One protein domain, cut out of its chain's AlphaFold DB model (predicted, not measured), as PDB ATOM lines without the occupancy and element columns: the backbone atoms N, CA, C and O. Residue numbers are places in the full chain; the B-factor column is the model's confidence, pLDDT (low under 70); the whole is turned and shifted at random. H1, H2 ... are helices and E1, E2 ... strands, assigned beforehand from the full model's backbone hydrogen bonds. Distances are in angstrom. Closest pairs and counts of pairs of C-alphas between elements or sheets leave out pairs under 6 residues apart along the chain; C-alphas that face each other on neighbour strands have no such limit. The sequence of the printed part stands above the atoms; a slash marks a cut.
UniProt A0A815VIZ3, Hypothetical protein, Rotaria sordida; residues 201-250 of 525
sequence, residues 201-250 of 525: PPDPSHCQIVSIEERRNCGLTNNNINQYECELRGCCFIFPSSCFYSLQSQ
ATOM      1  N   PRO A 201     188.618 117.060 237.909       67.31
ATOM      2  CA  PRO A 201     187.742 116.050 237.330       67.31
ATOM      3  C   PRO A 201     186.675 115.662 238.357       67.31
ATOM      4  O   PRO A 201     186.988 115.607 239.555       67.31
ATOM      5  N   PRO A 202     185.421 115.418 237.940       69.69
ATOM      6  CA  PRO A 202     184.406 115.044 238.900       69.69
ATOM      7  C   PRO A 202     184.795 113.687 239.483       69.69
ATOM      8  O   PRO A 202     185.204 112.783 238.753       69.69
ATOM      9  N   ASP A 203     184.674 113.535 240.800       74.31
ATOM     10  CA  ASP A 203     184.757 112.209 241.403       74.31
ATOM     11  C   ASP A 203     183.663 111.337 240.755       74.31
ATOM     12  O   ASP A 203     182.489 111.721 240.798       74.31
ATOM     13  N   PRO A 204     183.995 110.177 240.155       72.75
ATOM     14  CA  PRO A 204     182.995 109.274 239.597       72.75
ATOM     15  C   PRO A 204     181.896 108.890 240.601       72.75
ATOM     16  O   PRO A 204     180.763 108.631 240.200       72.75
ATOM     17  N   SER A 205     182.188 108.905 241.909       74.81
ATOM     18  CA  SER A 205     181.196 108.697 242.973       74.81
ATOM     19  C   SER A 205     180.155 109.826 243.064       74.81
ATOM     20  O   SER A 205     179.015 109.601 243.481       74.81
ATOM     21  N   HIS A 206     180.522 111.033 242.624       74.06
ATOM     22  CA  HIS A 206     179.669 112.216 242.521       74.06
ATOM     23  C   HIS A 206     178.966 112.332 241.163       74.06
ATOM     24  O   HIS A 206     178.038 113.131 241.027       74.06
ATOM     25  N   CYS A 207     179.302 111.475 240.194       76.69
ATOM     26  CA  CYS A 207     178.514 111.256 238.979       76.69
ATOM     27  C   CYS A 207     177.272 110.387 239.232       76.69
ATOM     28  O   CYS A 207     176.900 109.548 238.408       76.69
ATOM     29  N   GLN A 208     176.605 110.593 240.374       69.75
ATOM     30  CA  GLN A 208     175.306 109.986 240.644       69.75
ATOM     31  C   GLN A 208     174.328 110.332 239.513       69.75
ATOM     32  O   GLN A 208     174.416 111.397 238.896       69.75
ATOM     33  N   ILE A 209     173.400 109.419 239.222       70.12
ATOM     34  CA  ILE A 209     172.469 109.558 238.100       70.12
ATOM     35  C   ILE A 209     171.545 110.758 238.357       70.12
ATOM     36  O   ILE A 209     170.563 110.644 239.085       70.12
ATOM     37  N   VAL A 210     171.836 111.894 237.719       78.62
ATOM     38  CA  VAL A 210     170.863 112.973 237.505       78.62
ATOM     39  C   VAL A 210     169.823 112.442 236.518       78.62
ATOM     40  O   VAL A 210     170.188 111.849 235.486       78.62
ATOM     41  N   SER A 211     168.537 112.592 236.844       82.31
ATOM     42  CA  SER A 211     167.456 112.143 235.963       82.31
ATOM     43  C   SER A 211     167.557 112.857 234.611       82.31
ATOM     44  O   SER A 211     168.034 113.985 234.541       82.31
ATOM     45  N   ILE A 212     167.171 112.198 233.513       81.06
ATOM     46  CA  ILE A 212     167.351 112.750 232.154       81.06
ATOM     47  C   ILE A 212     166.686 114.130 232.017       81.06
ATOM     48  O   ILE A 212     167.254 115.018 231.394       81.06
ATOM     49  N   GLU A 213     165.534 114.310 232.658       82.25
ATOM     50  CA  GLU A 213     164.737 115.543 232.668       82.25
ATOM     51  C   GLU A 213     165.436 116.711 233.390       82.25
ATOM     52  O   GLU A 213     165.124 117.871 233.143       82.25
ATOM     53  N   GLU A 214     166.413 116.419 234.251       83.19
ATOM     54  CA  GLU A 214     167.155 117.397 235.056       83.19
ATOM     55  C   GLU A 214     168.571 117.658 234.530       83.19
ATOM     56  O   GLU A 214     169.294 118.511 235.053       83.19
ATOM     57  N   ARG A 215     169.004 116.929 233.495       82.88
ATOM     58  CA  ARG A 215     170.357 117.065 232.951       82.88
ATOM     59  C   ARG A 215     170.494 118.359 232.170       82.88
ATOM     60  O   ARG A 215     169.923 118.522 231.098       82.88
ATOM     61  N   ARG A 216     171.357 119.242 232.667       81.56
ATOM     62  CA  ARG A 216     171.892 120.360 231.889       81.56
ATOM     63  C   ARG A 216     173.124 119.895 231.129       81.56
ATOM     64  O   ARG A 216     174.032 119.300 231.718       81.56
ATOM     65  N   ASN A 217     173.154 120.179 229.833       78.62
ATOM     66  CA  ASN A 217     174.299 119.848 229.002       78.62
ATOM     67  C   ASN A 217     175.551 120.581 229.484       78.62
ATOM     68  O   ASN A 217     175.514 121.785 229.733       78.62
ATOM     69  N   CYS A 218     176.667 119.860 229.566       78.50
ATOM     70  CA  CYS A 218     177.926 120.428 230.027       78.50
ATOM     71  C   CYS A 218     178.650 121.160 228.886       78.50
ATOM     72  O   CYS A 218     179.495 120.605 228.177       78.50
ATOM     73  N   GLY A 219     178.255 122.412 228.656       61.16
ATOM     74  CA  GLY A 219     178.856 123.319 227.679       61.16
ATOM     75  C   GLY A 219     178.403 123.162 226.217       61.16
ATOM     76  O   GLY A 219     178.458 124.148 225.488       61.16
ATOM     77  N   LEU A 220     177.943 121.995 225.746       60.47
ATOM     78  CA  LEU A 220     177.569 121.791 224.330       60.47
ATOM     79  C   LEU A 220     176.101 121.418 224.133       60.47
ATOM     80  O   LEU A 220     175.534 120.675 224.919       60.47
ATOM     81  N   THR A 221     175.501 121.853 223.029       51.28
ATOM     82  CA  THR A 221     174.159 121.415 222.608       51.28
ATOM     83  C   THR A 221     174.164 120.115 221.793       51.28
ATOM     84  O   THR A 221     173.094 119.557 221.576       51.28
ATOM     85  N   ASN A 222     175.334 119.609 221.365       53.03
ATOM     86  CA  ASN A 222     175.428 118.488 220.417       53.03
ATOM     87  C   ASN A 222     175.971 117.196 221.063       53.03
ATOM     88  O   ASN A 222     176.994 117.200 221.750       53.03
ATOM     89  N   ASN A 223     175.319 116.070 220.755       51.56
ATOM     90  CA  ASN A 223     175.540 114.719 221.305       51.56
ATOM     91  C   ASN A 223     176.807 113.992 220.787       51.56
ATOM     92  O   ASN A 223     176.822 112.765 220.739       51.56
ATOM     93  N   ASN A 224     177.857 114.701 220.357       59.69
ATOM     94  CA  ASN A 224     179.038 114.087 219.717       59.69
ATOM     95  C   ASN A 224     180.336 114.215 220.535       59.69
ATOM     96  O   ASN A 224     181.411 113.881 220.038       59.69
ATOM     97  N   ILE A 225     180.260 114.691 221.783       71.62
ATOM     98  CA  ILE A 225     181.426 114.750 222.675       71.62
ATOM     99  C   ILE A 225     181.805 113.344 223.154       71.62
ATOM    100  O   ILE A 225     180.942 112.557 223.548       71.62
ATOM    101  N   ASN A 226     183.097 113.019 223.122       77.94
ATOM    102  CA  ASN A 226     183.591 111.761 223.679       77.94
ATOM    103  C   ASN A 226     183.766 111.861 225.207       77.94
ATOM    104  O   ASN A 226     183.785 112.949 225.786       77.94
ATOM    105  N   GLN A 227     183.899 110.709 225.866       83.75
ATOM    106  CA  GLN A 227     184.044 110.636 227.321       83.75
ATOM    107  C   GLN A 227     185.232 111.458 227.837       83.75
ATOM    108  O   GLN A 227     185.074 112.224 228.781       83.75
ATOM    109  N   TYR A 228     186.390 111.349 227.181       82.00
ATOM    110  CA  TYR A 228     187.612 112.038 227.588       82.00
ATOM    111  C   TYR A 228     187.445 113.564 227.573       82.00
ATOM    112  O   TYR A 228     187.733 114.230 228.563       82.00
ATOM    113  N   GLU A 229     186.903 114.125 226.490       78.88
ATOM    114  CA  GLU A 229     186.622 115.560 226.377       78.88
ATOM    115  C   GLU A 229     185.578 116.042 227.387       78.88
ATOM    116  O   GLU A 229     185.658 117.177 227.855       78.88
ATOM    117  N   CYS A 230     184.591 115.206 227.716       82.62
ATOM    118  CA  CYS A 230     183.589 115.524 228.727       82.62
ATOM    119  C   CYS A 230     184.212 115.585 230.133       82.62
ATOM    120  O   CYS A 230     184.045 116.568 230.855       82.62
ATOM    121  N   GLU A 231     184.979 114.564 230.510       82.38
ATOM    122  CA  GLU A 231     185.604 114.452 231.832       82.38
ATOM    123  C   GLU A 231     186.685 115.517 232.052       82.38
ATOM    124  O   GLU A 231     186.747 116.108 233.133       82.38
ATOM    125  N   LEU A 232     187.469 115.847 231.015       78.94
ATOM    126  CA  LEU A 232     188.433 116.956 231.040       78.94
ATOM    127  C   LEU A 232     187.794 118.304 231.399       78.94
ATOM    128  O   LEU A 232     188.473 119.199 231.900       78.94
ATOM    129  N   ARG A 233     186.492 118.465 231.148       79.12
ATOM    130  CA  ARG A 233     185.745 119.687 231.467       79.12
ATOM    131  C   ARG A 233     185.171 119.682 232.882       79.12
ATOM    132  O   ARG A 233     184.543 120.661 233.260       79.12
ATOM    133  N   GLY A 234     185.364 118.636 233.685       81.81
ATOM    134  CA  GLY A 234     184.738 118.560 235.010       81.81
ATOM    135  C   GLY A 234     183.298 118.012 234.984       81.81
ATOM    136  O   GLY A 234     182.527 118.240 235.922       81.81
ATOM    137  N   CYS A 235     182.908 117.336 233.897       86.94
ATOM    138  CA  CYS A 235     181.540 116.885 233.629       86.94
ATOM    139  C   CYS A 235     181.397 115.360 233.720       86.94
ATOM    140  O   CYS A 235     182.371 114.625 233.566       86.94
ATOM    141  N   CYS A 236     180.168 114.878 233.914       87.62
ATOM    142  CA  CYS A 236     179.873 113.446 233.915       87.62
ATOM    143  C   CYS A 236     179.438 112.970 232.531       87.62
ATOM    144  O   CYS A 236     178.685 113.656 231.833       87.62
ATOM    145  N   PHE A 237     179.871 111.764 232.165       86.31
ATOM    146  CA  PHE A 237     179.564 111.139 230.885       86.31
ATOM    147  C   PHE A 237     178.784 109.833 231.071       86.31
ATOM    148  O   PHE A 237     179.146 108.992 231.892       86.31
ATOM    149  N   ILE A 238     177.727 109.640 230.279       83.12
ATOM    150  CA  ILE A 238     176.999 108.368 230.167       83.12
ATOM    151  C   ILE A 238     176.885 107.980 228.687       83.12
ATOM    152  O   ILE A 238     176.424 108.765 227.860       83.12
ATOM    153  N   PHE A 239     177.265 106.743 228.363       75.94
ATOM    154  CA  PHE A 239     177.147 106.160 227.022       75.94
ATOM    155  C   PHE A 239     175.666 106.066 226.567       75.94
ATOM    156  O   PHE A 239     174.813 105.741 227.396       75.94
ATOM    157  N   PRO A 240     175.321 106.292 225.280       66.12
ATOM    158  CA  PRO A 240     176.221 106.471 224.137       66.12
ATOM    159  C   PRO A 240     176.860 107.857 223.992       66.12
ATOM    160  O   PRO A 240     177.930 107.926 223.395       66.12
ATOM    161  N   SER A 241     176.281 108.929 224.547       65.56
ATOM    162  CA  SER A 241     176.815 110.291 224.346       65.56
ATOM    163  C   SER A 241     176.130 111.399 225.174       65.56
ATOM    164  O   SER A 241     175.796 112.471 224.675       65.56
ATOM    165  N   SER A 242     175.916 111.169 226.470       79.38
ATOM    166  CA  SER A 242     175.324 112.158 227.386       79.38
ATOM    167  C   SER A 242     176.408 112.802 228.256       79.38
ATOM    168  O   SER A 242     176.794 112.208 229.261       79.38
ATOM    169  N   CYS A 243     176.857 114.018 227.918       83.69
ATOM    170  CA  CYS A 243     177.758 114.830 228.751       83.69
ATOM    171  C   CYS A 243     176.990 115.925 229.510       83.69
ATOM    172  O   CYS A 243     176.415 116.825 228.896       83.69
ATOM    173  N   PHE A 244     176.978 115.866 230.840       86.19
ATOM    174  CA  PHE A 244     176.113 116.709 231.672       86.19
ATOM    175  C   PHE A 244     176.795 117.159 232.968       86.19
ATOM    176  O   PHE A 244     177.750 116.539 233.444       86.19
ATOM    177  N   TYR A 245     176.289 118.252 233.539       87.00
ATOM    178  CA  TYR A 245     176.699 118.718 234.862       87.00
ATOM    179  C   TYR A 245     176.274 117.715 235.940       87.00
ATOM    180  O   TYR A 245     175.110 117.325 236.010       87.00
ATOM    181  N   SER A 246     177.202 117.327 236.814       86.31
ATOM    182  CA  SER A 246     176.864 116.564 238.018       86.31
ATOM    183  C   SER A 246     176.191 117.463 239.056       86.31
ATOM    184  O   SER A 246     176.249 118.691 238.960       86.31
ATOM    185  N   LEU A 247     175.650 116.868 240.121       84.44
ATOM    186  CA  LEU A 247     175.145 117.635 241.264       84.44
ATOM    187  C   LEU A 247     176.235 118.452 241.974       84.44
ATOM    188  O   LEU A 247     175.898 119.305 242.784       84.44
ATOM    189  N   GLN A 248     177.518 118.211 241.697       85.69
ATOM    190  CA  GLN A 248     178.645 118.907 242.318       85.69
ATOM    191  C   GLN A 248     179.602 119.541 241.299       85.69
ATOM    192  O   GLN A 248     180.717 119.926 241.655       85.69
ATOM    193  N   SER A 249     179.203 119.653 240.032       86.31
ATOM    194  CA  SER A 249     180.027 120.334 239.036       86.31
ATOM    195  C   SER A 249     180.033 121.839 239.303       86.31
ATOM    196  O   SER A 249     179.012 122.425 239.682       86.31
ATOM    197  N   GLN A 250     181.193 122.462 239.089       89.25
ATOM    198  CA  GLN A 250     181.326 123.913 239.153       89.25
ATOM    199  C   GLN A 250     180.436 124.572 238.094       89.25
ATOM    200  O   GLN A 250     180.272 124.030 237.002       89.25
TER     201      GLN A 250
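Overview. This is residues 201 to 250 of the 525 residues of the protein "Hypothetical protein" of Rotaria sordida (UniProt A0A815VIZ3). There is little regular structure here: a rounded knot of loops, with a short strand hairpin, E1 and E2, at its core, the one-turn helix H1 beside it, and the long stretch of residues 201 to 226 winding round them. The printed part has 50 residues, with named elements in the order H1, E1, E2; they hold only 11 residues, class mixed. The two strands are antiparallel. The whole is compact, radius of gyration of the C-alphas 9.5 A, spanning 24 by 23 by 18 A.

Arrangement. After residues 201 to 226, with no named element, comes H1, residues 227 to 231, with its O i to N i+4 pair within hydrogen-bond range. E1, residues 236 to 238, and E2, residues 242 to 244, form a hairpin, their directions at 162 degrees; N 236 and O 244 are within hydrogen-bond range at 3.0 A. The closest C-alphas of H1 and E1, Gln 227 and Phe 237, are 5.7 A apart; those of H1 and E2, Cys 230 and Cys 243, 5.9 A.

Along the chain. H1 begins at C-alpha 227 (184.044, 110.636, 227.321) and is 6.1 A long. E1 measures 6.9 A and E2 6.3 A, ending at C-alpha 244 (176.113, 116.709, 231.672).

Size, cuts and confidence. The C-alphas farthest apart, Ser 205 and Asn 222, are 25.3 A apart. The printed part has no cut, and both links are tight. Confidence is under 70 at residues 201 to 202, 208, 219 to 224 and 240 to 241.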